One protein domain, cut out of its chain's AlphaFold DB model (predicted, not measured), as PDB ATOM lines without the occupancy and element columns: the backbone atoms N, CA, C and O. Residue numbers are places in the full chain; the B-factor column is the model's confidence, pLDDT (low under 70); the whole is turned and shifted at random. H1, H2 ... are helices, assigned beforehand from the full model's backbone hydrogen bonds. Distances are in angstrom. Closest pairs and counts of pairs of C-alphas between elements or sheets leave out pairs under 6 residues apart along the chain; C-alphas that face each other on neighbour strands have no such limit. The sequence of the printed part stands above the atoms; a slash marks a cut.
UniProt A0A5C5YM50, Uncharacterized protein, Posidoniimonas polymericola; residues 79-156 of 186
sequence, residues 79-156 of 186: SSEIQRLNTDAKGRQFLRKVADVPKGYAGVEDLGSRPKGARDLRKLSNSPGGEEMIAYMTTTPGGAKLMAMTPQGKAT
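What this domain is: This is residues 79 to 156 of the 186 residues of an uncharacterized protein of Posidoniimonas polymericola (UniProt A0A5C5YM50). Five short helices, H1 to H5, cross one another in a compact cluster with H3 nearest the middle; H6 sits at one end, joined to H5 at a corner. Residues 150 to 156 run on from H6 as a tail. The printed part has 78 residues with six named helices, H1 to H6 in chain order, and no named strand: the class is all helix. The whole is compact, with a radius of gyration of the C-alphas of 11.4 A and spans of 31 by 25 by 18 A.

How they stand to each other: H1, residues 81 to 85, touches H3, residues 104 to 113; their closest C-alphas, Glu 81 and Gly 112, are 5.3 A apart. H2, residues 89 to 98, touches H4, residues 117 to 126, about perpendicular at 85 degrees, closest at C-alphas 94 and 125, 5.6 A. H3 and H4 touch at a steep tilt of 46 degrees, opposite ways, closest at C-alphas 112 and 118, 5.1 A. H5, residues 130 to 139, touches H3 about perpendicular at 82 degrees, closest at C-alphas 107 and 138, 5.9 A. H6, residues 141 to 149, touches H5 only at the corner, closest at C-alphas 137 and 143, 3.7 A; it is apart from H1, H2 and H4. In each helix every O i to N i+4 pair is within hydrogen-bond range.

Where its parts are: H1 begins at C-alpha 81 (23.531, -45.913, -30.400). H2 measures 14.2 A, H3 14.3 A, H4 14.1 A, H5 14.4 A and H6 12.3 A, ending at C-alpha 149 (21.644, -31.701, -44.658).

The domain as a whole: The C-alphas farthest apart, of Asp 88 and Pro 141, are 31.6 A apart. The printed part has no cut, and the five links are tight. Mean pLDDT of the printed part is 91.7; residues 153 to 156 are under 70.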
ATOM      1  N   SER A  79      18.677 -48.545 -25.579       91.50
ATOM      2  CA  SER A  79      18.683 -48.977 -26.984       91.50
ATOM      3  C   SER A  79      19.346 -47.985 -27.956       91.50
ATOM      4  O   SER A  79      19.573 -48.324 -29.124       91.50
ATOM      5  N   SER A  80      19.666 -46.767 -27.514       93.19
ATOM      6  CA  SER A  80      20.299 -45.738 -28.347       93.19
ATOM      7  C   SER A  80      21.715 -46.138 -28.774       93.19
ATOM      8  O   SER A  80      22.402 -46.909 -28.103       93.19
ATOM      9  N   GLU A  81      22.180 -45.607 -29.908       94.38
ATOM     10  CA  GLU A  81      23.531 -45.913 -30.400       94.38
ATOM     11  C   GLU A  81      24.626 -45.387 -29.459       94.38
ATOM     12  O   GLU A  81      25.646 -46.048 -29.275       94.38
ATOM     13  N   ILE A  82      24.400 -44.239 -28.806       95.69
ATOM     14  CA  ILE A  82      25.338 -43.692 -27.818       95.69
ATOM     15  C   ILE A  82      25.490 -44.634 -26.612       95.69
ATOM     16  O   ILE A  82      26.611 -44.865 -26.160       95.69
ATOM     17  N   GLN A  83      24.402 -45.263 -26.148       96.31
ATOM     18  CA  GLN A  83      24.483 -46.265 -25.079       96.31
ATOM     19  C   GLN A  83      25.103 -47.576 -25.551       96.31
ATOM     20  O   GLN A  83      25.862 -48.189 -24.804       96.31
ATOM     21  N   ARG A  84      24.868 -47.986 -26.803       95.50
ATOM     22  CA  ARG A  84      25.555 -49.149 -27.381       95.50
ATOM     23  C   ARG A  84      27.070 -48.957 -27.423       95.50
ATOM     24  O   ARG A  84      27.783 -49.859 -26.991       95.50
ATOM     25  N   LEU A  85      27.563 -47.785 -27.832       95.50
ATOM     26  CA  LEU A  85      28.994 -47.448 -27.741       95.50
ATOM     27  C   LEU A  85      29.510 -47.505 -26.294       95.50
ATOM     28  O   LEU A  85      30.627 -47.946 -26.048       95.50
ATOM     29  N   ASN A  86      28.693 -47.112 -25.320       95.69
ATOM     30  CA  ASN A  86      29.062 -47.136 -23.905       95.69
ATOM     31  C   ASN A  86      29.214 -48.566 -23.324       95.69
ATOM     32  O   ASN A  86      29.653 -48.739 -22.184       95.69
ATOM     33  N   THR A  87      28.845 -49.622 -24.063       92.69
ATOM     34  CA  THR A  87      28.939 -51.014 -23.577       92.69
ATOM     35  C   THR A  87      30.347 -51.600 -23.645       92.69
ATOM     36  O   THR A  87      30.746 -52.317 -22.725       92.69
ATOM     37  N   ASP A  88      31.135 -51.256 -24.662       90.25
ATOM     38  CA  ASP A  88      32.488 -51.782 -24.847       90.25
ATOM     39  C   ASP A  88      33.580 -50.751 -24.507       90.25
ATOM     40  O   ASP A  88      33.343 -49.546 -24.423       90.25
ATOM     41  N   ALA A  89      34.800 -51.235 -24.258       92.44
ATOM     42  CA  ALA A  89      35.903 -50.396 -23.795       92.44
ATOM     43  C   ALA A  89      36.337 -49.334 -24.824       92.44
ATOM     44  O   ALA A  89      36.703 -48.224 -24.430       92.44
ATOM     45  N   LYS A  90      36.278 -49.645 -26.126       93.25
ATOM     46  CA  LYS A  90      36.685 -48.714 -27.190       93.25
ATOM     47  C   LYS A  90      35.659 -47.602 -27.347       93.25
ATOM     48  O   LYS A  90      36.030 -46.432 -27.383       93.25
ATOM     49  N   GLY A  91      34.377 -47.955 -27.378       95.44
ATOM     50  CA  GLY A  91      33.294 -46.984 -27.432       95.44
ATOM     51  C   GLY A  91      33.277 -46.081 -26.194       95.44
ATOM     52  O   GLY A  91      33.179 -44.866 -26.345       95.44
ATOM     53  N   ARG A  92      33.518 -46.618 -24.986       95.31
ATOM     54  CA  ARG A  92      33.727 -45.792 -23.777       95.31
ATOM     55  C   ARG A  92      34.908 -44.838 -23.906       95.31
ATOM     56  O   ARG A  92      34.789 -43.673 -23.545       95.31
ATOM     57  N   GLN A  93      36.049 -45.296 -24.420       95.38
ATOM     58  CA  GLN A  93      37.209 -44.424 -24.616       95.38
ATOM     59  C   GLN A  93      36.910 -43.296 -25.613       95.38
ATOM     60  O   GLN A  93      37.262 -42.148 -25.352       95.38
ATOM     61  N   PHE A  94      36.229 -43.603 -26.717       97.31
ATOM     62  CA  PHE A  94      35.758 -42.604 -27.674       97.31
ATOM     63  C   PHE A  94      34.818 -41.586 -27.010       97.31
ATOM     64  O   PHE A  94      35.041 -40.382 -27.114       97.31
ATOM     65  N   LEU A  95      33.822 -42.053 -26.252       97.56
ATOM     66  CA  LEU A  95      32.881 -41.191 -25.531       97.56
ATOM     67  C   LEU A  95      33.562 -40.316 -24.471       97.56
ATOM     68  O   LEU A  95      33.141 -39.181 -24.271       97.56
ATOM     69  N   ARG A  96      34.621 -40.806 -23.819       96.44
ATOM     70  CA  ARG A  96      35.427 -40.018 -22.873       96.44
ATOM     71  C   ARG A  96      36.144 -38.861 -23.559       96.44
ATOM     72  O   ARG A  96      36.154 -37.772 -23.010       96.44
ATOM     73  N   LYS A  97      36.692 -39.071 -24.758       96.44
ATOM     74  CA  LYS A  97      37.297 -37.982 -25.545       96.44
ATOM     75  C   LYS A  97      36.253 -36.980 -26.035       96.44
ATOM     76  O   LYS A  97      36.478 -35.778 -26.026       96.44
ATOM     77  N   VAL A  98      35.088 -37.481 -26.444       96.75
ATOM     78  CA  VAL A  98      33.958 -36.644 -26.870       96.75
ATOM     79  C   VAL A  98      33.385 -35.818 -25.710       96.75
ATOM     80  O   VAL A  98      32.796 -34.769 -25.958       96.75
ATOM     81  N   ALA A  99      33.569 -36.238 -24.455       96.12
ATOM     82  CA  ALA A  99      33.115 -35.492 -23.280       96.12
ATOM     83  C   ALA A  99      33.716 -34.077 -23.196       96.12
ATOM     84  O   ALA A  99      33.050 -33.157 -22.725       96.12
ATOM     85  N   ASP A 100      34.944 -33.904 -23.694       93.62
ATOM     86  CA  ASP A 100      35.664 -32.625 -23.691       93.62
ATOM     87  C   ASP A 100      35.243 -31.707 -24.856       93.62
ATOM     88  O   ASP A 100      35.640 -30.542 -24.934       93.62
ATOM     89  N   VAL A 101      34.415 -32.211 -25.775       94.75
ATOM     90  CA  VAL A 101      33.932 -31.478 -26.946       94.75
ATOM     91  C   VAL A 101      32.632 -30.739 -26.604       94.75
ATOM     92  O   VAL A 101      31.667 -31.366 -26.148       94.75
ATOM     93  N   PRO A 102      32.515 -29.426 -26.891       93.12
ATOM     94  CA  PRO A 102      31.257 -28.706 -26.722       93.12
ATOM     95  C   PRO A 102      30.118 -29.376 -27.503       93.12
ATOM     96  O   PRO A 102      30.191 -29.526 -28.719       93.12
ATOM     97  N   LYS A 103      29.045 -29.762 -26.800       92.44
ATOM     98  CA  LYS A 103      27.909 -30.533 -27.351       92.44
ATOM     99  C   LYS A 103      28.290 -31.916 -27.907       92.44
ATOM    100  O   LYS A 103      27.502 -32.490 -28.654       92.44
ATOM    101  N   GLY A 104      29.432 -32.483 -27.518       95.81
ATOM    102  CA  GLY A 104      29.934 -33.761 -28.024       95.81
ATOM    103  C   GLY A 104      28.928 -34.908 -27.890       95.81
ATOM    104  O   GLY A 104      28.570 -35.529 -28.891       95.81
ATOM    105  N   TYR A 105      28.392 -35.141 -26.686       97.06
ATOM    106  CA  TYR A 105      27.376 -36.184 -26.479       97.06
ATOM    107  C   TYR A 105      26.097 -35.955 -27.274       97.06
ATOM    108  O   TYR A 105      25.586 -36.893 -27.878       97.06
ATOM    109  N   ALA A 106      25.621 -34.711 -27.341       94.00
ATOM    110  CA  ALA A 106      24.456 -34.373 -28.151       94.00
ATOM    111  C   ALA A 106      24.710 -34.612 -29.647       94.00
ATOM    112  O   ALA A 106      23.828 -35.101 -30.343       94.00
ATOM    113  N   GLY A 107      25.920 -34.325 -30.137       93.94
ATOM    114  CA  GLY A 107      26.322 -34.621 -31.510       93.94
ATOM    115  C   GLY A 107      26.394 -36.117 -31.802       93.94
ATOM    116  O   GLY A 107      25.958 -36.550 -32.864       93.94
ATOM    117  N   VAL A 108      26.898 -36.918 -30.858       95.88
ATOM    118  CA  VAL A 108      26.907 -38.386 -30.976       95.88
ATOM    119  C   VAL A 108      25.487 -38.947 -30.957       95.88
ATOM    120  O   VAL A 108      25.165 -39.792 -31.788       95.88
ATOM    121  N   GLU A 109      24.630 -38.478 -30.048       93.69
ATOM    122  CA  GLU A 109      23.226 -38.894 -29.988       93.69
ATOM    123  C   GLU A 109      22.484 -38.533 -31.287       93.69
ATOM    124  O   GLU A 109      21.851 -39.402 -31.892       93.69
ATOM    125  N   ASP A 110      22.624 -37.290 -31.764       91.81
ATOM    126  CA  ASP A 110      22.018 -36.829 -33.018       91.81
ATOM    127  C   ASP A 110      22.519 -37.650 -34.209       91.81
ATOM    128  O   ASP A 110      21.712 -38.194 -34.964       91.81
ATOM    129  N   LEU A 111      23.838 -37.832 -34.350       93.25
ATOM    130  CA  LEU A 111      24.399 -38.644 -35.429       93.25
ATOM    131  C   LEU A 111      23.885 -40.086 -35.373       93.25
ATOM    132  O   LEU A 111      23.488 -40.632 -36.400       93.25
ATOM    133  N   GLY A 112      23.848 -40.690 -34.186       93.31
ATOM    134  CA  GLY A 112      23.373 -42.056 -33.982       93.31
ATOM    135  C   GLY A 112      21.900 -42.259 -34.335       93.31
ATOM    136  O   GLY A 112      21.528 -43.346 -34.772       93.31
ATOM    137  N   SER A 113      21.073 -41.220 -34.200       90.56
ATOM    138  CA  SER A 113      19.644 -41.279 -34.527       90.56
ATOM    139  C   SER A 113      19.354 -41.365 -36.033       90.56
ATOM    140  O   SER A 113      18.276 -41.803 -36.440       90.56
ATOM    141  N   ARG A 114      20.305 -40.956 -36.883       90.62
ATOM    142  CA  ARG A 114      20.103 -40.784 -38.328       90.62
ATOM    143  C   ARG A 114      20.175 -42.101 -39.099       90.62
ATOM    144  O   ARG A 114      20.799 -43.065 -38.641       90.62
ATOM    145  N   PRO A 115      19.628 -42.160 -40.328       89.75
ATOM    146  CA  PRO A 115      19.861 -43.291 -41.217       89.75
ATOM    147  C   PRO A 115      21.364 -43.515 -41.408       89.75
ATOM    148  O   PRO A 115      22.083 -42.595 -41.778       89.75
ATOM    149  N   LYS A 116      21.830 -44.749 -41.174       91.00
ATOM    150  CA  LYS A 116      23.257 -45.144 -41.179       91.00
ATOM    151  C   LYS A 116      24.106 -44.571 -40.027       91.00
ATOM    152  O   LYS A 116      25.270 -44.951 -39.925       91.00
ATOM    153  N   GLY A 117      23.519 -43.801 -39.111       92.00
ATOM    154  CA  GLY A 117      24.182 -43.200 -37.950       92.00
ATOM    155  C   GLY A 117      24.956 -44.199 -37.095       92.00
ATOM    156  O   GLY A 117      26.129 -43.988 -36.808       92.00
ATOM    157  N   ALA A 118      24.349 -45.349 -36.793       93.19
ATOM    158  CA  ALA A 118      24.994 -46.458 -36.085       93.19
ATOM    159  C   ALA A 118      26.316 -46.904 -36.732       93.19
ATOM    160  O   ALA A 118      27.345 -47.080 -36.079       93.19
ATOM    161  N   ARG A 119      26.293 -47.080 -38.058       94.81
ATOM    162  CA  ARG A 119      27.458 -47.508 -38.833       94.81
ATOM    163  C   ARG A 119      28.511 -46.406 -38.869       94.81
ATOM    164  O   ARG A 119      29.697 -46.709 -38.777       94.81
ATOM    165  N   ASP A 120      28.091 -45.159 -39.015       94.62
ATOM    166  CA  ASP A 120      29.001 -44.023 -39.116       94.62
ATOM    167  C   ASP A 120      29.668 -43.748 -37.755       94.62
ATOM    168  O   ASP A 120      30.890 -43.642 -37.693       94.62
ATOM    169  N   LEU A 121      28.928 -43.820 -36.645       95.31
ATOM    170  CA  LEU A 121      29.478 -43.807 -35.285       95.31
ATOM    171  C   LEU A 121      30.447 -44.960 -35.022       95.31
ATOM    172  O   LEU A 121      31.506 -44.764 -34.425       95.31
ATOM    173  N   ARG A 122      30.126 -46.170 -35.489       94.44
ATOM    174  CA  ARG A 122      31.043 -47.309 -35.380       94.44
ATOM    175  C   ARG A 122      32.330 -47.071 -36.169       94.44
ATOM    176  O   ARG A 122      33.395 -47.462 -35.709       94.44
ATOM    177  N   LYS A 123      32.261 -46.437 -37.341       95.69
ATOM    178  CA  LYS A 123      33.465 -46.059 -38.091       95.69
ATOM    179  C   LYS A 123      34.276 -45.010 -37.337       95.69
ATOM    180  O   LYS A 123      35.472 -45.213 -37.169       95.69
ATOM    181  N   LEU A 124      33.635 -43.947 -36.851       95.88
ATOM    182  CA  LEU A 124      34.301 -42.868 -36.116       95.88
ATOM    183  C   LEU A 124      34.982 -43.381 -34.847       95.88
ATOM    184  O   LEU A 124      36.174 -43.173 -34.679       95.88
ATOM    185  N   SER A 125      34.273 -44.141 -34.015       96.06
ATOM    186  CA  SER A 125      34.834 -44.714 -32.779       96.06
ATOM    187  C   SER A 125      36.004 -45.680 -33.000       96.06
ATOM    188  O   SER A 125      36.788 -45.903 -32.081       96.06
ATOM    189  N   ASN A 126      36.143 -46.251 -34.202       94.81
ATOM    190  CA  ASN A 126      37.255 -47.135 -34.563       94.81
ATOM    191  C   ASN A 126      38.346 -46.453 -35.402       94.81
ATOM    192  O   ASN A 126      39.341 -47.102 -35.723       94.81
ATOM    193  N   SER A 127      38.173 -45.185 -35.781       93.06
ATOM    194  CA  SER A 127      39.131 -44.459 -36.616       93.06
ATOM    195  C   SER A 127      39.976 -43.511 -35.763       93.06
ATOM    196  O   SER A 127      39.431 -42.856 -34.872       93.06
ATOM    197  N   PRO A 128      41.286 -43.373 -36.037       93.19
ATOM    198  CA  PRO A 128      42.050 -42.240 -35.527       93.19
ATOM    199  C   PRO A 128      41.377 -40.937 -35.979       93.19
ATOM    200  O   PRO A 128      41.030 -40.818 -37.155       93.19
ATOM    201  N   GLY A 129      41.174 -39.977 -35.078       92.50
ATOM    202  CA  GLY A 129      40.556 -38.700 -35.443       92.50
ATOM    203  C   GLY A 129      39.019 -38.655 -35.336       92.50
ATOM    204  O   GLY A 129      38.382 -37.717 -35.825       92.50
ATOM    205  N   GLY A 130      38.379 -39.711 -34.821       94.69
ATOM    206  CA  GLY A 130      36.918 -39.818 -34.811       94.69
ATOM    207  C   GLY A 130      36.242 -38.747 -33.953       94.69
ATOM    208  O   GLY A 130      35.200 -38.208 -34.328       94.69
ATOM    209  N   GLU A 131      36.827 -38.440 -32.798       95.31
ATOM    210  CA  GLU A 131      36.371 -37.416 -31.862       95.31
ATOM    211  C   GLU A 131      36.478 -36.003 -32.454       95.31
ATOM    212  O   GLU A 131      35.581 -35.184 -32.260       95.31
ATOM    213  N   GLU A 132      37.505 -35.737 -33.257       96.38
ATOM    214  CA  GLU A 132      37.717 -34.477 -33.965       96.38
ATOM    215  C   GLU A 132      36.649 -34.267 -35.034       96.38
ATOM    216  O   GLU A 132      36.210 -33.138 -35.252       96.38
ATOM    217  N   MET A 133      36.163 -35.340 -35.665       95.50
ATOM    218  CA  MET A 133      35.014 -35.248 -36.563       95.50
ATOM    219  C   MET A 133      33.739 -34.874 -35.797       95.50
ATOM    220  O   MET A 133      32.984 -34.016 -36.255       95.50
ATOM    221  N   ILE A 134      33.503 -35.453 -34.610       96.25
ATOM    222  CA  ILE A 134      32.392 -35.023 -33.740       96.25
ATOM    223  C   ILE A 134      32.551 -33.544 -33.372       96.25
ATOM    224  O   ILE A 134      31.589 -32.780 -33.477       96.25
ATOM    225  N   ALA A 135      33.758 -33.117 -32.998       96.19
ATOM    226  CA  ALA A 135      34.051 -31.720 -32.702       96.19
ATOM    227  C   ALA A 135      33.752 -30.817 -33.894       96.19
ATOM    228  O   ALA A 135      32.990 -29.862 -33.760       96.19
ATOM    229  N   TYR A 136      34.251 -31.153 -35.083       95.81
ATOM    230  CA  TYR A 136      33.966 -30.421 -36.310       95.81
ATOM    231  C   TYR A 136      32.457 -30.281 -36.562       95.81
ATOM    232  O   TYR A 136      31.974 -29.170 -36.796       95.81
ATOM    233  N   MET A 137      31.704 -31.381 -36.460       94.31
ATOM    234  CA  MET A 137      30.255 -31.409 -36.695       94.31
ATOM    235  C   MET A 137      29.454 -30.573 -35.692       94.31
ATOM    236  O   MET A 137      28.416 -30.019 -36.051       94.31
ATOM    237  N   THR A 138      29.921 -30.471 -34.449       93.94
ATOM    238  CA  THR A 138      29.185 -29.818 -33.351       93.94
ATOM    239  C   THR A 138      29.582 -28.364 -33.111       93.94
ATOM    240  O   THR A 138      28.774 -27.594 -32.586       93.94
ATOM    241  N   THR A 139      30.799 -27.972 -33.497       94.31
ATOM    242  CA  THR A 139      31.380 -26.664 -33.146       94.31
ATOM    243  C   THR A 139      31.561 -25.727 -34.337       94.31
ATOM    244  O   THR A 139      31.650 -24.518 -34.137       94.31
ATOM    245  N   THR A 140      31.585 -26.239 -35.575       95.31
ATOM    246  CA  THR A 140      31.826 -25.407 -36.765       95.31
ATOM    247  C   THR A 140      30.543 -25.147 -37.562       95.31
ATOM    248  O   THR A 140      29.679 -26.024 -37.641       95.31
ATOM    249  N   PRO A 141      30.411 -23.985 -38.235       93.81
ATOM    250  CA  PRO A 141      29.267 -23.723 -39.114       93.81
ATOM    251  C   PRO A 141      29.141 -24.735 -40.264       93.81
ATOM    252  O   PRO A 141      28.035 -25.147 -40.613       93.81
ATOM    253  N   GLY A 142      30.272 -25.158 -40.844       92.88
ATOM    254  CA  GLY A 142      30.305 -26.145 -41.930       92.88
ATOM    255  C   GLY A 142      29.832 -27.524 -41.474       92.88
ATOM    256  O   GLY A 142      28.981 -28.131 -42.124       92.88
ATOM    257  N   GLY A 143      30.310 -27.972 -40.313       91.81
ATOM    258  CA  GLY A 143      29.876 -29.214 -39.686       91.81
ATOM    259  C   GLY A 143      28.395 -29.203 -39.305       91.81
ATOM    260  O   GLY A 143      27.670 -30.139 -39.639       91.81
ATOM    261  N   ALA A 144      27.912 -28.108 -38.715       89.75
ATOM    262  CA  ALA A 144      26.497 -27.951 -38.382       89.75
ATOM    263  C   ALA A 144      25.602 -27.988 -39.635       89.75
ATOM    264  O   ALA A 144      24.545 -28.619 -39.628       89.75
ATOM    265  N   LYS A 145      26.038 -27.365 -40.739       90.38
ATOM    266  CA  LYS A 145      25.333 -27.415 -42.028       90.38
ATOM    267  C   LYS A 145      25.309 -28.828 -42.615       90.38
ATOM    268  O   LYS A 145      24.258 -29.264 -43.076       90.38
ATOM    269  N   LEU A 146      26.426 -29.557 -42.561       87.00
ATOM    270  CA  LEU A 146      26.492 -30.963 -42.978       87.00
ATOM    271  C   LEU A 146      25.515 -31.815 -42.163       87.00
ATOM    272  O   LEU A 146      24.749 -32.607 -42.720       87.00
ATOM    273  N   MET A 147      25.477 -31.591 -40.848       86.19
ATOM    274  CA  MET A 147      24.525 -32.250 -39.970       86.19
ATOM    275  C   MET A 147      23.082 -31.885 -40.354       86.19
ATOM    276  O   MET A 147      22.246 -32.774 -40.454       86.19
ATOM    277  N   ALA A 148      22.770 -30.632 -40.657       86.25
ATOM    278  CA  ALA A 148      21.421 -30.243 -41.071       86.25
ATOM    279  C   ALA A 148      20.981 -30.843 -42.425       86.25
ATOM    280  O   ALA A 148      19.791 -31.040 -42.647       86.25
ATOM    281  N   MET A 149      21.923 -31.139 -43.326       84.44
ATOM    282  CA  MET A 149      21.644 -31.701 -44.658       84.44
ATOM    283  C   MET A 149      21.421 -33.217 -44.664       84.44
ATOM    284  O   MET A 149      20.932 -33.764 -45.651       84.44
ATOM    285  N   THR A 150      21.797 -33.915 -43.594       82.06
ATOM    286  CA  THR A 150      21.574 -35.362 -43.507       82.06
ATOM    287  C   THR A 150      20.120 -35.623 -43.110       82.06
ATOM    288  O   THR A 150      19.623 -34.941 -42.212       82.06
ATOM    289  N   PRO A 151      19.438 -36.620 -43.706       82.19
ATOM    290  CA  PRO A 151      18.094 -36.988 -43.284       82.19
ATOM    291  C   PRO A 151      18.039 -37.238 -41.776       82.19
ATOM    292  O   PRO A 151      18.852 -37.993 -41.237       82.19
ATOM    293  N   GLN A 152      17.085 -36.600 -41.103       78.69
ATOM    294  CA  GLN A 152      16.860 -36.831 -39.682       78.69
ATOM    295  C   GLN A 152      16.360 -38.261 -39.451       78.69
ATOM    296  O   GLN A 152      15.732 -38.878 -40.318       78.69
ATOM    297  N   GLY A 153      16.679 -38.799 -38.275       68.44
ATOM    298  CA  GLY A 153      16.111 -40.052 -37.798       68.44
ATOM    299  C   GLY A 153      14.600 -39.972 -37.597       68.44
ATOM    300  O   GLY A 153      13.986 -38.913 -37.729       68.44
ATOM    301  N   LYS A 154      13.992 -41.100 -37.215       68.31
ATOM    302  CA  LYS A 154      12.626 -41.063 -36.677       68.31
ATOM    303  C   LYS A 154      12.611 -40.107 -35.485       68.31
ATOM    304  O   LYS A 154      13.483 -40.212 -34.625       68.31
ATOM    305  N   ALA A 155      11.629 -39.209 -35.442       58.12
ATOM    306  CA  ALA A 155      11.425 -38.356 -34.283       58.12
ATOM    307  C   ALA A 155      11.234 -39.253 -33.054       58.12
ATOM    308  O   ALA A 155      10.280 -40.024 -32.981       58.12
ATOM    309  N   THR A 156      12.184 -39.203 -32.127       58.34
ATOM    310  CA  THR A 156      11.978 -39.713 -30.776       58.34
ATOM    311  C   THR A 156      11.260 -38.638 -29.983       58.34
ATOM    312  O   THR A 156      11.509 -37.450 -30.217       58.34
TER     313      THR A 156